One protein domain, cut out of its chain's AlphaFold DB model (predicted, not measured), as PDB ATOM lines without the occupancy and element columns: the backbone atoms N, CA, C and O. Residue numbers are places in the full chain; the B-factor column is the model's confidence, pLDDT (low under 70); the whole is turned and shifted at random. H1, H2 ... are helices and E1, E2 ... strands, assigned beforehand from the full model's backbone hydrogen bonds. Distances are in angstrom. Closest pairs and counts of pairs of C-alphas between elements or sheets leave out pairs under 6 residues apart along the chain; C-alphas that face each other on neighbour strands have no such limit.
ATOM      1  N   THR A  76     106.395 115.601 124.867       85.25
ATOM      2  CA  THR A  76     106.597 114.182 125.187       85.25
ATOM      3  C   THR A  76     105.753 113.346 124.247       85.25
ATOM      4  O   THR A  76     104.610 113.698 123.990       85.25
ATOM      5  N   THR A  77     106.293 112.253 123.714       88.75
ATOM      6  CA  THR A  77     105.518 111.301 122.906       88.75
ATOM      7  C   THR A  77     105.204 110.084 123.762       88.75
ATOM      8  O   THR A  77     106.122 109.376 124.164       88.75
ATOM      9  N   ALA A  78     103.924 109.852 124.045       90.31
ATOM     10  CA  ALA A  78     103.463 108.783 124.932       90.31
ATOM     11  C   ALA A  78     102.000 108.414 124.634       90.31
ATOM     12  O   ALA A  78     101.293 109.149 123.937       90.31
ATOM     13  N   THR A  79     101.531 107.293 125.166       93.00
ATOM     14  CA  THR A  79     100.105 106.950 125.245       93.00
ATOM     15  C   THR A  79      99.471 107.551 126.505       93.00
ATOM     16  O   THR A  79     100.171 107.946 127.440       93.00
ATOM     17  N   ALA A  80      98.141 107.636 126.563       90.75
ATOM     18  CA  ALA A  80      97.459 108.111 127.772       90.75
ATOM     19  C   ALA A  80      97.643 107.134 128.952       90.75
ATOM     20  O   ALA A  80      97.810 107.573 130.093       90.75
ATOM     21  N   ALA A  81      97.743 105.828 128.679       92.44
ATOM     22  CA  ALA A  81      98.096 104.827 129.682       92.44
ATOM     23  C   ALA A  81      99.490 105.078 130.290       92.44
ATOM     24  O   ALA A  81      99.644 105.058 131.513       92.44
ATOM     25  N   GLU A  82     100.490 105.385 129.456       93.19
ATOM     26  CA  GLU A  82     101.847 105.730 129.902       93.19
ATOM     27  C   GLU A  82     101.843 107.009 130.751       93.19
ATOM     28  O   GLU A  82     102.386 107.012 131.858       93.19
ATOM     29  N   MET A  83     101.154 108.063 130.296       90.50
ATOM     30  CA  MET A  83     101.017 109.325 131.039       90.50
ATOM     31  C   MET A  83     100.373 109.115 132.416       90.50
ATOM     32  O   MET A  83     100.839 109.671 133.414       90.50
ATOM     33  N   ARG A  84      99.340 108.264 132.496       91.06
ATOM     34  CA  ARG A  84      98.664 107.927 133.754       91.06
ATOM     35  C   ARG A  84      99.556 107.111 134.684       91.06
ATOM     36  O   ARG A  84      99.608 107.404 135.875       91.06
ATOM     37  N   SER A  85     100.284 106.131 134.150       92.69
ATOM     38  CA  SER A  85     101.228 105.323 134.934       92.69
ATOM     39  C   SER A  85     102.361 106.159 135.539       92.69
ATOM     40  O   SER A  85     102.802 105.891 136.652       92.69
ATOM     41  N   ALA A  86     102.771 107.225 134.845       88.75
ATOM     42  CA  ALA A  86     103.773 108.174 135.313       88.75
ATOM     43  C   ALA A  86     103.238 109.176 136.358       88.75
ATOM     44  O   ALA A  86     103.997 110.020 136.833       88.75
ATOM     45  N   GLY A  87     101.946 109.119 136.711       88.56
ATOM     46  CA  GLY A  87     101.326 110.035 137.674       88.56
ATOM     47  C   GLY A  87     101.283 111.489 137.196       88.56
ATOM     48  O   GLY A  87     101.210 112.409 138.012       88.56
ATOM     49  N   VAL A  88     101.369 111.713 135.884       85.81
ATOM     50  CA  VAL A  88     101.358 113.050 135.292       85.81
ATOM     51  C   VAL A  88      99.920 113.565 135.227       85.81
ATOM     52  O   VAL A  88      99.011 112.814 134.895       85.81
ATOM     53  N   ASP A  89      99.693 114.851 135.509       86.38
ATOM     54  CA  ASP A  89      98.387 115.487 135.281       86.38
ATOM     55  C   ASP A  89      98.246 115.884 133.799       86.38
ATOM     56  O   ASP A  89      98.999 116.727 133.290       86.38
ATOM     57  N   PHE A  90      97.293 115.273 133.095       86.94
ATOM     58  CA  PHE A  90      97.052 115.462 131.660       86.94
ATOM     59  C   PHE A  90      95.553 115.552 131.349       86.94
ATOM     60  O   PHE A  90      94.722 115.396 132.240       86.94
ATOM     61  N   VAL A  91      95.214 115.888 130.103       87.75
ATOM     62  CA  VAL A  91      93.853 115.766 129.561       87.75
ATOM     63  C   VAL A  91      93.784 114.455 128.791       87.75
ATOM     64  O   VAL A  91      94.487 114.324 127.794       87.75
ATOM     65  N   GLY A  92      93.010 113.487 129.274       87.25
ATOM     66  CA  GLY A  92      92.880 112.154 128.684       87.25
ATOM     67  C   GLY A  92      91.705 111.992 127.715       87.25
ATOM     68  O   GLY A  92      90.890 112.909 127.571       87.25
ATOM     69  N   PRO A  93      91.608 110.825 127.048       86.06
ATOM     70  CA  PRO A  93      90.510 110.520 126.126       86.06
ATOM     71  C   PRO A  93      89.141 110.507 126.823       86.06
ATOM     72  O   PRO A  93      88.132 110.832 126.211       86.06
ATOM     73  N   ASP A  94      89.104 110.204 128.120       85.25
ATOM     74  CA  ASP A  94      87.919 110.236 128.982       85.25
ATOM     75  C   ASP A  94      87.420 111.656 129.298       85.25
ATOM     76  O   ASP A  94      86.294 111.841 129.756       85.25
ATOM     77  N   GLN A  95      88.252 112.668 129.055       82.50
ATOM     78  CA  GLN A  95      87.947 114.066 129.346       82.50
ATOM     79  C   GLN A  95      87.596 114.867 128.089       82.50
ATOM     80  O   GLN A  95      87.266 116.051 128.200       82.50
ATOM     81  N   TYR A  96      87.697 114.263 126.898       79.56
ATOM     82  CA  TYR A  96      87.517 114.981 125.643       79.56
ATOM     83  C   TYR A  96      86.965 114.109 124.506       79.56
ATOM     84  O   TYR A  96      87.710 113.483 123.749       79.56
ATOM     85  N   ASP A  97      85.648 114.176 124.310       79.88
ATOM     86  CA  ASP A  97      84.986 113.614 123.132       79.88
ATOM     87  C   ASP A  97      85.087 114.579 121.948       79.88
ATOM     88  O   ASP A  97      84.359 115.564 121.834       79.88
ATOM     89  N   SER A  98      86.029 114.293 121.050       78.75
ATOM     90  CA  SER A  98      86.291 115.143 119.878       78.75
ATOM     91  C   SER A  98      85.248 114.983 118.775       78.75
ATOM     92  O   SER A  98      84.968 115.932 118.043       78.75
ATOM     93  N   TYR A  99      84.693 113.776 118.642       85.81
ATOM     94  CA  TYR A  99      83.771 113.400 117.577       85.81
ATOM     95  C   TYR A  99      82.694 112.470 118.109       85.81
ATOM     96  O   TYR A  99      82.938 111.645 118.985       85.81
ATOM     97  N   THR A 100      81.508 112.570 117.521       88.00
ATOM     98  CA  THR A 100      80.413 111.642 117.805       88.00
ATOM     99  C   THR A 100      80.676 110.266 117.190       88.00
ATOM    100  O   THR A 100      81.359 110.136 116.171       88.00
ATOM    101  N   GLU A 101      80.043 109.235 117.751       87.75
ATOM    102  CA  GLU A 101      80.034 107.875 117.190       87.75
ATOM    103  C   GLU A 101      79.597 107.837 115.719       87.75
ATOM    104  O   GLU A 101      80.165 107.109 114.905       87.75
ATOM    105  N   ALA A 102      78.613 108.664 115.354       90.31
ATOM    106  CA  ALA A 102      78.121 108.768 113.983       90.31
ATOM    107  C   ALA A 102      79.194 109.302 113.016       90.31
ATOM    108  O   ALA A 102      79.318 108.819 111.892       90.31
ATOM    109  N   GLN A 103      80.009 110.267 113.452       88.00
ATOM    110  CA  GLN A 103      81.115 110.788 112.642       88.00
ATOM    111  C   GLN A 103      82.230 109.751 112.498       88.00
ATOM    112  O   GLN A 103      82.673 109.487 111.385       88.00
ATOM    113  N   LEU A 104      82.632 109.110 113.599       88.31
ATOM    114  CA  LEU A 104      83.696 108.098 113.598       88.31
ATOM    115  C   LEU A 104      83.340 106.849 112.778       88.31
ATOM    116  O   LEU A 104      84.228 106.207 112.224       88.31
ATOM    117  N   SER A 105      82.055 106.506 112.693       88.38
ATOM    118  CA  SER A 105      81.559 105.381 111.888       88.38
ATOM    119  C   SER A 105      81.302 105.735 110.419       88.38
ATOM    120  O   SER A 105      80.990 104.844 109.628       88.38
ATOM    121  N   THR A 106      81.451 107.004 110.024       91.81
ATOM    122  CA  THR A 106      81.267 107.428 108.632       91.81
ATOM    123  C   THR A 106      82.417 106.896 107.762       91.81
ATOM    124  O   THR A 106      83.581 107.212 108.023       91.81
ATOM    125  N   PRO A 107      82.138 106.119 106.697       89.19
ATOM    126  CA  PRO A 107      83.176 105.673 105.774       89.19
ATOM    127  C   PRO A 107      83.942 106.859 105.174       89.19
ATOM    128  O   PRO A 107      83.339 107.811 104.684       89.19
ATOM    129  N   GLY A 108      85.274 106.802 105.208       86.25
ATOM    130  CA  GLY A 108      86.134 107.888 104.722       86.25
ATOM    131  C   GLY A 108      86.353 109.032 105.718       86.25
ATOM    132  O   GLY A 108      86.999 110.019 105.367       86.25
ATOM    133  N   PHE A 109      85.859 108.918 106.955       88.81
ATOM    134  CA  PHE A 109      86.202 109.865 108.011       88.81
ATOM    135  C   PHE A 109      87.703 109.799 108.338       88.81
ATOM    136  O   PHE A 109      88.281 108.723 108.476       88.81
ATOM    137  N   LEU A 110      88.342 110.966 108.439       86.31
ATOM    138  CA  LEU A 110      89.808 111.096 108.460       86.31
ATOM    139  C   LEU A 110      90.446 110.871 109.837       86.31
ATOM    140  O   LEU A 110      91.673 110.870 109.961       86.31
ATOM    141  N   PHE A 111      89.636 110.743 110.883       84.88
ATOM    142  CA  PHE A 111      90.113 110.670 112.257       84.88
ATOM    143  C   PHE A 111      89.703 109.360 112.903       84.88
ATOM    144  O   PHE A 111      88.620 108.832 112.659       84.88
ATOM    145  N   GLN A 112      90.587 108.851 113.753       83.69
ATOM    146  CA  GLN A 112      90.314 107.677 114.567       83.69
ATOM    147  C   GLN A 112      89.947 108.096 115.981       83.69
ATOM    148  O   GLN A 112      90.321 109.173 116.453       83.69
ATOM    149  N   ARG A 113      89.239 107.206 116.680       86.25
ATOM    150  CA  ARG A 113      89.006 107.380 118.110       86.25
ATOM    151  C   ARG A 113      90.348 107.446 118.830       86.25
ATOM    152  O   ARG A 113      91.193 106.573 118.659       86.25
ATOM    153  N   TRP A 114      90.493 108.457 119.673       88.12
ATOM    154  CA  TRP A 114      91.570 108.514 120.642       88.12
ATOM    155  C   TRP A 114      91.259 107.566 121.805       88.12
ATOM    156  O   TRP A 114      90.249 107.707 122.488       88.12
ATOM    157  N   THR A 115      92.124 106.577 121.995       89.38
ATOM    158  CA  THR A 115      92.059 105.580 123.069       89.38
ATOM    159  C   THR A 115      93.248 105.710 124.018       89.38
ATOM    160  O   THR A 115      94.207 106.437 123.747       89.38
ATOM    161  N   GLU A 116      93.213 104.947 125.109       91.06
ATOM    162  CA  GLU A 116      94.309 104.859 126.081       91.06
ATOM    163  C   GLU A 116      95.659 104.474 125.464       91.06
ATOM    164  O   GLU A 116      96.701 104.951 125.916       91.06
ATOM    165  N   ASP A 117      95.626 103.690 124.387       91.81
ATOM    166  CA  ASP A 117      96.803 103.169 123.687       91.81
ATOM    167  C   ASP A 117      97.242 104.042 122.503       91.81
ATOM    168  O   ASP A 117      98.259 103.775 121.859       91.81
ATOM    169  N   THR A 118      96.493 105.100 122.181       89.50
ATOM    170  CA  THR A 118      96.858 105.991 121.075       89.50
ATOM    171  C   THR A 118      98.092 106.797 121.460       89.50
ATOM    172  O   THR A 118      98.070 107.584 122.407       89.50
ATOM    173  N   ARG A 119      99.176 106.632 120.700       89.94
ATOM    174  CA  ARG A 119     100.419 107.373 120.917       89.94
ATOM    175  C   ARG A 119     100.322 108.766 120.302       89.94
ATOM    176  O   ARG A 119     100.178 108.908 119.090       89.94
ATOM    177  N   LEU A 120     100.417 109.786 121.148       88.38
ATOM    178  CA  LEU A 120     100.291 111.192 120.774       88.38
ATOM    179  C   LEU A 120     101.519 111.983 121.219       88.38
ATOM    180  O   LEU A 120     102.263 111.573 122.111       88.38
ATOM    181  N   VAL A 121     101.707 113.147 120.598       86.94
ATOM    182  CA  VAL A 121     102.619 114.174 121.108       86.94
ATOM    183  C   VAL A 121     101.850 115.015 122.116       86.94
ATOM    184  O   VAL A 121     100.784 115.544 121.807       86.94
ATOM    185  N   TRP A 122     102.403 115.160 123.306       85.69
ATOM    186  CA  TRP A 122     101.872 115.922 124.422       85.69
ATOM    187  C   TRP A 122     102.656 117.213 124.570       85.69
ATOM    188  O   TRP A 122     103.882 117.208 124.475       85.69
ATOM    189  N   HIS A 123     101.952 118.309 124.818       84.81
ATOM    190  CA  HIS A 123     102.542 119.593 125.156       84.81
ATOM    191  C   HIS A 123     102.290 119.936 126.612       84.81
ATOM    192  O   HIS A 123     101.180 119.763 127.124       84.81
ATOM    193  N   ARG A 124     103.304 120.526 127.243       82.12
ATOM    194  CA  ARG A 124     103.141 121.132 128.556       82.12
ATOM    195  C   ARG A 124     102.224 122.352 128.464       82.12
ATOM    196  O   ARG A 124     102.411 123.229 127.619       82.12
ATOM    197  N   GLY A 125     101.237 122.406 129.348       76.69
ATOM    198  CA  GLY A 125     100.276 123.492 129.462       76.69
ATOM    199  C   GLY A 125     100.176 124.034 130.887       76.69
ATOM    200  O   GLY A 125     100.777 123.538 131.842       76.69
ATOM    201  N   LYS A 126      99.377 125.084 131.051       77.19
ATOM    202  CA  LYS A 126      99.021 125.616 132.367       77.19
ATOM    203  C   LYS A 126      97.514 125.530 132.535       77.19
ATOM    204  O   LYS A 126      96.770 125.976 131.665       77.19
ATOM    205  N   ASN A 127      97.067 124.970 133.652       76.94
ATOM    206  CA  ASN A 127      95.665 125.007 134.024       76.94
ATOM    207  C   ASN A 127      95.343 126.406 134.565       76.94
ATOM    208  O   ASN A 127      95.847 126.809 135.614       76.94
ATOM    209  N   LEU A 128      94.519 127.155 133.835       77.69
ATOM    210  CA  LEU A 128      94.153 128.526 134.199       77.69
ATOM    211  C   LEU A 128      93.096 128.593 135.312       77.69
ATOM    212  O   LEU A 128      92.963 129.634 135.942       77.69
ATOM    213  N   ILE A 129      92.373 127.497 135.575       77.69
ATOM    214  CA  ILE A 129      91.306 127.435 136.586       77.69
ATOM    215  C   ILE A 129      91.894 127.120 137.963       77.69
ATOM    216  O   ILE A 129      91.619 127.815 138.934       77.69
ATOM    217  N   SER A 130      92.727 126.080 138.060       72.75
ATOM    218  CA  SER A 130      93.336 125.672 139.334       72.75
ATOM    219  C   SER A 130      94.688 126.335 139.610       72.75
ATOM    220  O   SER A 130      95.316 126.041 140.621       72.75
ATOM    221  N   SER A 131      95.168 127.205 138.715       59.09
ATOM    222  CA  SER A 131      96.525 127.788 138.730       59.09
ATOM    223  C   SER A 131      97.676 126.770 138.628       59.09
ATOM    224  O   SER A 131      98.842 127.168 138.644       59.09
ATOM    225  N   GLY A 132      97.372 125.471 138.525       61.06
ATOM    226  CA  GLY A 132      98.346 124.382 138.483       61.06
ATOM    227  C   GLY A 132      99.010 124.213 137.114       61.06
ATOM    228  O   GLY A 132      98.505 124.657 136.082       61.06
ATOM    229  N   THR A 133     100.157 123.536 137.089       59.19
ATOM    230  CA  THR A 133     100.799 123.128 135.829       59.19
ATOM    231  C   THR A 133     100.205 121.791 135.389       59.19
ATOM    232  O   THR A 133     100.236 120.847 136.170       59.19
ATOM    233  N   ARG A 134      99.680 121.706 134.159       63.16
ATOM    234  CA  ARG A 134      99.242 120.443 133.534       63.16
ATOM    235  C   ARG A 134     100.284 120.052 132.501       63.16
ATOM    236  O   ARG A 134     100.553 120.826 131.588       63.16
ATOM    237  N   SER A 135     100.874 118.873 132.601       60.69
ATOM    238  CA  SER A 135     101.998 118.525 131.725       60.69
ATOM    239  C   SER A 135     101.584 117.896 130.394       60.69
ATOM    240  O   SER A 135     102.445 117.733 129.538       60.69
ATOM    241  N   GLY A 136     100.299 117.598 130.165       65.81
ATOM    242  CA  GLY A 136      99.871 116.977 128.908       65.81
ATOM    243  C   GLY A 136      98.568 117.520 128.338       65.81
ATOM    244  O   GLY A 136      97.491 117.142 128.790       65.81
ATOM    245  N   ILE A 137      98.664 118.340 127.293       72.00
ATOM    246  CA  ILE A 137      97.588 118.579 126.321       72.00
ATOM    247  C   ILE A 137      98.010 117.909 125.003       72.00
ATOM    248  O   ILE A 137      99.136 118.152 124.555       72.00
ATOM    249  N   PRO A 138      97.172 117.070 124.369       69.94
ATOM    250  CA  PRO A 138      97.529 116.440 123.101       69.94
ATOM    251  C   PRO A 138      97.699 117.489 121.987       69.94
ATOM    252  O   PRO A 138      96.849 118.352 121.786       69.94
ATOM    253  N   ALA A 139      98.807 117.410 121.244       58.41
ATOM    254  CA  ALA A 139      99.192 118.346 120.180       58.41
ATOM    255  C   ALA A 139      98.323 118.248 118.923       58.41
ATOM    256  O   ALA A 139      98.194 119.201 118.157       58.41
TER     257      ALA A 139
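AT A GLANCE: This is residues 76 to 139 of the 150 residues of the protein "YcaO domain-containing protein" of Streptomonospora alba (UniProt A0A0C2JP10). A small, staggered sheet of three strands, made of the E2 and E3 hairpin with the very short E1 beside the first part of E2, sits at one end of the domain, and from it a long loop with few named residues runs out to the tiny helix H2 at the other end and back. The short helix H1 follows E1 and only grazes the sheet. The printed part has 64 residues, with two named helices and three named strands in the order E1, H1, H2, E2, E3; the sheet's order is E1, E2, E3, antiparallel throughout. The class is mixed, helices and strands, with 26 residues in named elements, under half of the printed part. The whole is elongated, spanning 40 by 24 by 16 A, and only just loose, close to compact, with a radius of gyration of the C-alphas of 13.2 A.

HOW THE PARTS SIT: Look first at E2, residues 120 to 126, the inner strand of the sheet. Its residues 122 to 126 pair with E3, residues 133 to 138, an edge strand; the two form an antiparallel hairpin at 148 degrees, with N 123 and O 137 at 2.8 A and N 134 and O 125 at 3.2 A, within hydrogen-bond range. Residues 120 to 122 of E2 pair with E1, residues 76 to 78, the other edge strand, antiparallel at 130 degrees. There N 122 and O 76 are 2.7 A apart and N 78 and O 120 are 3.1 A apart, within hydrogen-bond range, and the C-alphas of 77 and 121 face each other at 4.5 A. H1, residues 80 to 85, is on the sheet but only grazes it, with its residues 80 to 83. H2, residues 101 to 104, is not on the sheet and is apart from E1, E3 and H1. In H1 every O i to N i+4 pair is within hydrogen-bond range; H2 is too short for such a pair, and its one O i to N i+3 pair is within range.

IN THESE COORDINATES: Find C-alpha 120 at (100.291, 111.192, 120.774); from there E2 runs 18.5 A to C-alpha 126. E3 runs 14.7 A and ends at C-alpha 138, at (97.529, 116.440, 123.101). E1 begins at C-alpha 76, at (106.597, 114.182, 125.187), and is 6.2 A long. H1 is 8.6 A long and H2 5.1 A.

THE WHOLE: The two C-alphas farthest apart are those of Pro 107 and Ser 131, at 41.9 A. The printed part has no cut. The links H1 to H2 and H2 to E2 are long, 15 residues each; E2 to E3 is short and E1 to H1 tight. The mean pLDDT of the printed part is 83.1, and residues 131 to 136 and 138 to 139 are under 70.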